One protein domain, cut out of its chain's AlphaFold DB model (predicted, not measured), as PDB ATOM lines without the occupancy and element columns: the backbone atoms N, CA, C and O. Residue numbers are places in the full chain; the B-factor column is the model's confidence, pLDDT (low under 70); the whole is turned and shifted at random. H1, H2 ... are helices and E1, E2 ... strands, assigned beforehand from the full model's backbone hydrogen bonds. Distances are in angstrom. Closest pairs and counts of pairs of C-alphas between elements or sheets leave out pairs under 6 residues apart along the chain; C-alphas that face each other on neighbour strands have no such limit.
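What this domain is: This is residues 4 to 69 of the 226 residues of an uncharacterized protein of Sphingomonas sp. Leaf30 (UniProt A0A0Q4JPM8). A long hairpin of two strands, E2 and E3, is folded sharply across its own length into an L, and E1 pairs with the first part of E2 at the end away from the hairpin's turn. The short helix H1 sits beside the strands, near the end of E3; H2 follows E3 beyond the sheet, and residues 62 to 69 run back from H2 toward the open side of the fold. The printed part has 66 residues, with two named helices and three named strands in the order H1, E1, E2, E3, H2; the class is mixed, helices and strands. The antiparallel sheet, in the order E1, E2, E3, is a meander, each strand the antiparallel neighbour of the one before. The whole is only just compact, close to loose, with a radius of gyration of the C-alphas of 12.5 A and spans of 31 by 29 by 22 A.

How they stand to each other: Start at H1, residues 4 to 8, which is on the strongly twisted sheet of E1, residues 18 to 22, E2, residues 25 to 39, and E3, residues 43 to 52. H1 lies over none of these strands; its height over the sheet is 6.3 A, from a local plane of just 6 of the sheet's C-alphas. Its closest C-alpha pair with E3 is Ile 6 and Ala 51, 7.1 A apart. Next look at the hairpin of E1 and E2, where N 20 and O 27 are within hydrogen-bond range at 2.8 A. In the hairpin of E2 and E3, check N 32 and O 49 at 2.8 A and N 37 and O 45 at 2.8 A. The pairing is staggered: E2 pairs with E1 over residues 25 to 29 and with E3 over 29 to 39. E2 bends by 100 degrees at residue 33, and E3 by 82 degrees at residue 47. E1 and E3 are the edge strands. H2, residues 55 to 61, is not on the sheet and is apart from H1, E1 and E2. In H1 and H2 every O i to N i+4 pair is within hydrogen-bond range.

Where its parts are: Find C-alpha 4 at (161.415, 195.775, 289.497), where H1 begins, 6.4 A long from first to last C-alpha. E1 measures 12.6 A. E2 runs 27.7 A from C-alpha 25 at (176.830, 207.586, 295.343) to C-alpha 39. E3 measures 22.5 A, and H2 runs 9.9 A to C-alpha 61 at (169.431, 196.947, 304.538).

The domain as a whole: The two C-alphas farthest apart are those of Asp 16 and Asn 41, at 33.9 A. The printed part has no cut. The links E1 to E2, E2 to E3 and E3 to H2 are tight, and H1 to E1, with 9 residues, is short. The mean pLDDT of the printed part is 83.8; residues 22 to 24, of which 22 belongs to E1, are under 70.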
ATOM      1  N   GLY A   4     162.246 196.968 289.360       87.19
ATOM      2  CA  GLY A   4     161.415 195.775 289.497       87.19
ATOM      3  C   GLY A   4     160.028 196.119 290.034       87.19
ATOM      4  O   GLY A   4     159.025 195.659 289.484       87.19
ATOM      5  N   PHE A   5     159.957 196.966 291.063       89.44
ATOM      6  CA  PHE A   5     158.696 197.478 291.603       89.44
ATOM      7  C   PHE A   5     157.869 198.214 290.545       89.44
ATOM      8  O   PHE A   5     156.691 197.904 290.368       89.44
ATOM      9  N   ILE A   6     158.488 199.123 289.786       88.19
ATOM     10  CA  ILE A   6     157.805 199.881 288.725       88.19
ATOM     11  C   ILE A   6     157.167 198.952 287.689       88.19
ATOM     12  O   ILE A   6     155.999 199.140 287.348       88.19
ATOM     13  N   ARG A   7     157.894 197.926 287.227       88.56
ATOM     14  CA  ARG A   7     157.357 196.956 286.257       88.56
ATOM     15  C   ARG A   7     156.166 196.183 286.822       88.56
ATOM     16  O   ARG A   7     155.168 196.020 286.129       88.56
ATOM     17  N   ARG A   8     156.236 195.752 288.089       88.94
ATOM     18  CA  ARG A   8     155.113 195.074 288.769       88.94
ATOM     19  C   ARG A   8     153.892 195.980 288.934       88.94
ATOM     20  O   ARG A   8     152.771 195.490 288.890       88.94
ATOM     21  N   ALA A   9     154.108 197.283 289.095       85.69
ATOM     22  CA  ALA A   9     153.052 198.288 289.167       85.69
ATOM     23  C   ALA A   9     152.494 198.706 287.785       85.69
ATOM     24  O   ALA A   9     151.663 199.607 287.718       85.69
ATOM     25  N   GLY A  10     152.943 198.077 286.688       86.88
ATOM     26  CA  GLY A  10     152.483 198.363 285.323       86.88
ATOM     27  C   GLY A  10     153.178 199.547 284.645       86.88
ATOM     28  O   GLY A  10     152.790 199.937 283.546       86.88
ATOM     29  N   GLY A  11     154.205 200.126 285.270       85.50
ATOM     30  CA  GLY A  11     155.008 201.192 284.678       85.50
ATOM     31  C   GLY A  11     156.085 200.660 283.731       85.50
ATOM     32  O   GLY A  11     156.572 199.539 283.875       85.50
ATOM     33  N   SER A  12     156.499 201.498 282.781       87.25
ATOM     34  CA  SER A  12     157.572 201.190 281.829       87.25
ATOM     35  C   SER A  12     158.654 202.273 281.878       87.25
ATOM     36  O   SER A  12     158.357 203.429 281.568       87.25
ATOM     37  N   PRO A  13     159.893 201.940 282.286       86.31
ATOM     38  CA  PRO A  13     161.013 202.867 282.196       86.31
ATOM     39  C   PRO A  13     161.305 203.259 280.745       86.31
ATOM     40  O   PRO A  13     161.201 202.435 279.838       86.31
ATOM     41  N   GLY A  14     161.663 204.524 280.538       85.62
ATOM     42  CA  GLY A  14     162.145 205.027 279.257       85.62
ATOM     43  C   GLY A  14     163.502 204.434 278.866       85.62
ATOM     44  O   GLY A  14     164.127 203.707 279.634       85.62
ATOM     45  N   GLN A  15     163.954 204.766 277.658       81.00
ATOM     46  CA  GLN A  15     165.222 204.273 277.100       81.00
ATOM     47  C   GLN A  15     166.416 205.163 277.474       81.00
ATOM     48  O   GLN A  15     167.537 204.677 277.600       81.00
ATOM     49  N   ASP A  16     166.177 206.458 277.689       85.56
ATOM     50  CA  ASP A  16     167.238 207.410 278.000       85.56
ATOM     51  C   ASP A  16     167.709 207.238 279.442       85.56
ATOM     52  O   ASP A  16     166.927 207.361 280.388       85.56
ATOM     53  N   SER A  17     168.999 206.965 279.620       83.81
ATOM     54  CA  SER A  17     169.574 206.839 280.954       83.81
ATOM     55  C   SER A  17     169.895 208.206 281.559       83.81
ATOM     56  O   SER A  17     170.393 209.099 280.874       83.81
ATOM     57  N   TYR A  18     169.679 208.339 282.861       78.19
ATOM     58  CA  TYR A  18     169.996 209.510 283.668       78.19
ATOM     59  C   TYR A  18     170.834 209.099 284.884       78.19
ATOM     60  O   TYR A  18     170.629 208.030 285.458       78.19
ATOM     61  N   SER A  19     171.767 209.949 285.305       79.12
ATOM     62  CA  SER A  19     172.542 209.747 286.532       79.12
ATOM     63  C   SER A  19     171.835 210.397 287.718       79.12
ATOM     64  O   SER A  19     171.738 211.618 287.786       79.12
ATOM     65  N   ALA A  20     171.369 209.589 288.669       73.69
ATOM     66  CA  ALA A  20     170.753 210.056 289.905       73.69
ATOM     67  C   ALA A  20     171.752 209.989 291.064       73.69
ATOM     68  O   ALA A  20     172.331 208.938 291.333       73.69
ATOM     69  N   GLN A  21     171.929 211.096 291.782       73.69
ATOM     70  CA  GLN A  21     172.729 211.112 293.003       73.69
ATOM     71  C   GLN A  21     171.891 210.645 294.201       73.69
ATOM     72  O   GLN A  21     170.803 211.165 294.454       73.69
ATOM     73  N   THR A  22     172.405 209.673 294.951       68.88
ATOM     74  CA  THR A  22     171.797 209.121 296.167       68.88
ATOM     75  C   THR A  22     172.816 209.168 297.307       68.88
ATOM     76  O   THR A  22     173.694 208.311 297.400       68.88
ATOM     77  N   GLY A  23     172.737 210.182 298.173       69.31
ATOM     78  CA  GLY A  23     173.754 210.401 299.208       69.31
ATOM     79  C   GLY A  23     175.138 210.630 298.586       69.31
ATOM     80  O   GLY A  23     175.314 211.532 297.767       69.31
ATOM     81  N   SER A  24     176.115 209.790 298.941       66.12
ATOM     82  CA  SER A  24     177.490 209.859 298.421       66.12
ATOM     83  C   SER A  24     177.738 209.052 297.136       66.12
ATOM     84  O   SER A  24     178.893 208.935 296.721       66.12
ATOM     85  N   THR A  25     176.705 208.452 296.531       71.00
ATOM     86  CA  THR A  25     176.830 207.586 295.343       71.00
ATOM     87  C   THR A  25     176.003 208.107 294.173       71.00
ATOM     88  O   THR A  25     174.990 208.776 294.365       71.00
ATOM     89  N   THR A  26     176.408 207.759 292.952       76.94
ATOM     90  CA  THR A  26     175.638 208.030 291.733       76.94
ATOM     91  C   THR A  26     175.160 206.711 291.153       76.94
ATOM     92  O   THR A  26     175.963 205.818 290.899       76.94
ATOM     93  N   LEU A  27     173.855 206.597 290.937       80.31
ATOM     94  CA  LEU A  27     173.219 205.439 290.324       80.31
ATOM     95  C   LEU A  27     172.725 205.804 288.927       80.31
ATOM     96  O   LEU A  27     172.236 206.911 288.694       80.31
ATOM     97  N   GLN A  28     172.825 204.864 287.993       86.62
ATOM     98  CA  GLN A  28     172.184 205.009 286.694       86.62
ATOM     99  C   GLN A  28     170.708 204.632 286.811       86.62
ATOM    100  O   GLN A  28     170.351 203.630 287.432       86.62
ATOM    101  N   GLY A  29     169.848 205.445 286.211       88.19
ATOM    102  CA  GLY A  29     168.413 205.237 286.217       88.19
ATOM    103  C   GLY A  29     167.747 205.641 284.918       88.19
ATOM    104  O   GLY A  29     168.387 206.156 284.007       88.19
ATOM    105  N   TYR A  30     166.443 205.407 284.850       90.31
ATOM    106  CA  TYR A  30     165.628 205.637 283.661       90.31
ATOM    107  C   TYR A  30     164.354 206.388 284.050       90.31
ATOM    108  O   TYR A  30     163.726 206.030 285.050       90.31
ATOM    109  N   PRO A  31     163.937 207.420 283.306       89.88
ATOM    110  CA  PRO A  31     162.732 208.163 283.631       89.88
ATOM    111  C   PRO A  31     161.491 207.289 283.435       89.88
ATOM    112  O   PRO A  31     161.386 206.530 282.474       89.88
ATOM    113  N   VAL A  32     160.520 207.435 284.326       88.62
ATOM    114  CA  VAL A  32     159.186 206.837 284.227       88.62
ATOM    115  C   VAL A  32     158.197 207.987 284.314       88.62
ATOM    116  O   VAL A  32     158.132 208.666 285.339       88.62
ATOM    117  N   LYS A  33     157.483 208.247 283.219       88.00
ATOM    118  CA  LYS A  33     156.506 209.339 283.132       88.00
ATOM    119  C   LYS A  33     155.165 208.921 283.732       88.00
ATOM    120  O   LYS A  33     154.908 207.735 283.922       88.00
ATOM    121  N   ASP A  34     154.339 209.921 284.024       85.50
ATOM    122  CA  ASP A  34     152.941 209.757 284.441       85.50
ATOM    123  C   ASP A  34     152.752 208.879 285.687       85.50
ATOM    124  O   ASP A  34     151.711 208.250 285.891       85.50
ATOM    125  N   VAL A  35     153.752 208.865 286.574       84.06
ATOM    126  CA  VAL A  35     153.656 208.135 287.834       84.06
ATOM    127  C   VAL A  35     152.885 208.972 288.838       84.06
ATOM    128  O   VAL A  35     153.190 210.143 289.066       84.06
ATOM    129  N   THR A  36     151.908 208.350 289.492       86.12
ATOM    130  CA  THR A  36     151.252 208.929 290.664       86.12
ATOM    131  C   THR A  36     151.670 208.168 291.916       86.12
ATOM    132  O   THR A  36     151.307 207.009 292.100       86.12
ATOM    133  N   PHE A  37     152.390 208.837 292.811       79.50
ATOM    134  CA  PHE A  37     152.626 208.370 294.170       79.50
ATOM    135  C   PHE A  37     151.432 208.740 295.055       79.50
ATOM    136  O   PHE A  37     151.057 209.914 295.145       79.50
ATOM    137  N   VAL A  38     150.835 207.744 295.709       83.81
ATOM    138  CA  VAL A  38     149.677 207.931 296.589       83.81
ATOM    139  C   VAL A  38     149.948 207.286 297.938       83.81
ATOM    140  O   VAL A  38     150.193 206.085 298.018       83.81
ATOM    141  N   VAL A  39     149.815 208.073 299.001       78.31
ATOM    142  CA  VAL A  39     149.561 207.558 300.348       78.31
ATOM    143  C   VAL A  39     148.111 207.903 300.667       78.31
ATOM    144  O   VAL A  39     147.792 209.097 300.770       78.31
ATOM    145  N   PRO A  40     147.218 206.902 300.774       80.94
ATOM    146  CA  PRO A  40     145.792 207.132 300.964       80.94
ATOM    147  C   PRO A  40     145.512 208.137 302.083       80.94
ATOM    148  O   PRO A  40     146.086 208.051 303.169       80.94
ATOM    149  N   ASN A  41     144.638 209.105 301.796       78.88
ATOM    150  CA  ASN A  41     144.213 210.171 302.711       78.88
ATOM    151  C   ASN A  41     145.325 211.116 303.215       78.88
ATOM    152  O   ASN A  41     145.055 211.956 304.071       78.88
ATOM    153  N   GLN A  42     146.554 211.020 302.691       75.69
ATOM    154  CA  GLN A  42     147.697 211.819 303.152       75.69
ATOM    155  C   GLN A  42     148.318 212.646 302.026       75.69
ATOM    156  O   GLN A  42     148.357 213.877 302.102       75.69
ATOM    157  N   VAL A  43     148.784 211.984 300.964       77.69
ATOM    158  CA  VAL A  43     149.507 212.638 299.867       77.69
ATOM    159  C   VAL A  43     149.187 211.991 298.522       77.69
ATOM    160  O   VAL A  43     149.074 210.774 298.405       77.69
ATOM    161  N   ARG A  44     149.071 212.833 297.491       85.69
ATOM    162  CA  ARG A  44     149.039 212.439 296.082       85.69
ATOM    163  C   ARG A  44     149.990 213.344 295.308       85.69
ATOM    164  O   ARG A  44     149.789 214.556 295.294       85.69
ATOM    165  N   ILE A  45     151.010 212.763 294.688       78.31
ATOM    166  CA  ILE A  45     152.005 213.476 293.877       78.31
ATOM    167  C   ILE A  45     152.057 212.795 292.517       78.31
ATOM    168  O   ILE A  45     152.230 211.584 292.453       78.31
ATOM    169  N   ALA A  46     151.886 213.567 291.449       85.81
ATOM    170  CA  ALA A  46     152.013 213.089 290.079       85.81
ATOM    171  C   ALA A  46     153.250 213.711 289.428       85.81
ATOM    172  O   ALA A  46     153.523 214.894 289.640       85.81
ATOM    173  N   GLY A  47     153.990 212.926 288.648       83.81
ATOM    174  CA  GLY A  47     155.149 213.423 287.918       83.81
ATOM    175  C   GLY A  47     156.003 212.322 287.304       83.81
ATOM    176  O   GLY A  47     155.630 211.149 287.268       83.81
ATOM    177  N   THR A  48     157.173 212.728 286.821       84.38
ATOM    178  CA  THR A  48     158.208 211.809 286.346       84.38
ATOM    179  C   THR A  48     159.052 211.350 287.525       84.38
ATOM    180  O   THR A  48     159.536 212.177 288.295       84.38
ATOM    181  N   LEU A  49     159.264 210.043 287.647       84.31
ATOM    182  CA  LEU A  49     160.188 209.456 288.619       84.31
ATOM    183  C   LEU A  49     161.378 208.816 287.910       84.31
ATOM    184  O   LEU A  49     161.352 208.599 286.704       84.31
ATOM    185  N   VAL A  50     162.409 208.467 288.675       86.31
ATOM    186  CA  VAL A  50     163.555 207.700 288.174       86.31
ATOM    187  C   VAL A  50     163.446 206.251 288.649       86.31
ATOM    188  O   VAL A  50     163.365 205.987 289.854       86.31
ATOM    189  N   ALA A  51     163.439 205.316 287.704       89.38
ATOM    190  CA  ALA A  51     163.645 203.891 287.929       89.38
ATOM    191  C   ALA A  51     165.135 203.619 288.153       89.38
ATOM    192  O   ALA A  51     165.953 204.007 287.325       89.38
ATOM    193  N   LEU A  52     165.477 202.952 289.246       88.75
ATOM    194  CA  LEU A  52     166.834 202.605 289.664       88.75
ATOM    195  C   LEU A  52     166.874 201.112 289.984       88.75
ATOM    196  O   LEU A  52     165.859 200.554 290.400       88.75
ATOM    197  N   ASP A  53     168.028 200.471 289.841       87.88
ATOM    198  CA  ASP A  53     168.245 199.167 290.472       87.88
ATOM    199  C   ASP A  53     168.562 199.383 291.958       87.88
ATOM    200  O   ASP A  53     169.625 199.900 292.306       87.88
ATOM    201  N   LEU A  54     167.615 199.033 292.835       89.00
ATOM    202  CA  LEU A  54     167.780 199.147 294.285       89.00
ATOM    203  C   LEU A  54     168.142 197.809 294.943       89.00
ATOM    204  O   LEU A  54     168.157 197.719 296.177       89.00
ATOM    205  N   ALA A  55     168.455 196.766 294.168       89.19
ATOM    206  CA  ALA A  55     168.843 195.469 294.716       89.19
ATOM    207  C   ALA A  55     170.115 195.533 295.591       89.19
ATOM    208  O   ALA A  55     170.089 194.956 296.687       89.19
ATOM    209  N   PRO A  56     171.191 196.262 295.215       87.12
ATOM    210  CA  PRO A  56     172.366 196.407 296.079       87.12
ATOM    211  C   PRO A  56     172.019 197.042 297.431       87.12
ATOM    212  O   PRO A  56     172.421 196.540 298.482       87.12
ATOM    213  N   PHE A  57     171.194 198.091 297.414       82.50
ATOM    214  CA  PHE A  57     170.745 198.762 298.630       82.50
ATOM    215  C   PHE A  57     169.855 197.859 299.493       82.50
ATOM    216  O   PHE A  57     170.054 197.753 300.704       82.50
ATOM    217  N   SER A  58     168.927 197.129 298.870       88.00
ATOM    218  CA  SER A  58     168.065 196.156 299.554       88.00
ATOM    219  C   SER A  58     168.878 195.070 300.267       88.00
ATOM    220  O   SER A  58     168.548 194.679 301.389       88.00
ATOM    221  N   LYS A  59     169.983 194.619 299.656       87.31
ATOM    222  CA  LYS A  59     170.905 193.646 300.256       87.31
ATOM    223  C   LYS A  59     171.611 194.204 301.493       87.31
ATOM    224  O   LYS A  59     171.724 193.485 302.479       87.31
ATOM    225  N   ILE A  60     172.045 195.468 301.463       82.38
ATOM    226  CA  ILE A  60     172.669 196.127 302.626       82.38
ATOM    227  C   ILE A  60     171.674 196.256 303.781       82.38
ATOM    228  O   ILE A  60     172.007 195.945 304.921       82.38
ATOM    229  N   VAL A  61     170.451 196.717 303.499       82.31
ATOM    230  CA  VAL A  61     169.431 196.947 304.538       82.31
ATOM    231  C   VAL A  61     168.811 195.626 305.029       82.31
ATOM    232  O   VAL A  61     168.168 195.593 306.076       82.31
ATOM    233  N   GLY A  62     169.006 194.525 304.297       87.62
ATOM    234  CA  GLY A  62     168.482 193.202 304.641       87.62
ATOM    235  C   GLY A  62     166.983 193.036 304.369       87.62
ATOM    236  O   GLY A  62     166.361 192.118 304.899       87.62
ATOM    237  N   ARG A  63     166.382 193.926 303.569       89.81
ATOM    238  CA  ARG A  63     164.967 193.872 303.170       89.81
ATOM    239  C   ARG A  63     164.740 194.599 301.839       89.81
ATOM    240  O   ARG A  63     165.521 195.495 301.521       89.81
ATOM    241  N   PRO A  64     163.668 194.273 301.094       89.81
ATOM    242  CA  PRO A  64     163.327 194.986 299.867       89.81
ATOM    243  C   PRO A  64     163.119 196.487 300.102       89.81
ATOM    244  O   PRO A  64     162.447 196.882 301.060       89.81
ATOM    245  N   ILE A  65     163.682 197.309 299.216       88.75
ATOM    246  CA  ILE A  65     163.451 198.755 299.152       88.75
ATOM    247  C   ILE A  65     162.819 199.085 297.799       88.75
ATOM    248  O   ILE A  65     163.492 199.073 296.775       88.75
ATOM    249  N   ASP A  66     161.526 199.415 297.797       87.75
ATOM    250  CA  ASP A  66     160.789 199.728 296.563       87.75
ATOM    251  C   ASP A  66     160.960 201.192 296.117       87.75
ATOM    252  O   ASP A  66     160.857 201.524 294.932       87.75
ATOM    253  N   ALA A  67     161.212 202.108 297.055       85.69
ATOM    254  CA  ALA A  67     161.295 203.533 296.765       85.69
ATOM    255  C   ALA A  67     162.242 204.278 297.711       85.69
ATOM    256  O   ALA A  67     162.324 203.987 298.901       85.69
ATOM    257  N   VAL A  68     162.892 205.301 297.157       84.44
ATOM    258  CA  VAL A  68     163.610 206.349 297.886       84.44
ATOM    259  C   VAL A  68     162.921 207.662 297.533       84.44
ATOM    260  O   VAL A  68     162.699 207.931 296.350       84.44
ATOM    261  N   LEU A  69     162.543 208.446 298.543       82.62
ATOM    262  CA  LEU A  69     161.935 209.762 298.352       82.62
ATOM    263  C   LEU A  69     163.033 210.826 298.400       82.62
ATOM    264  O   LEU A  69     163.689 210.991 299.426       82.62
TER     265      LEU A  69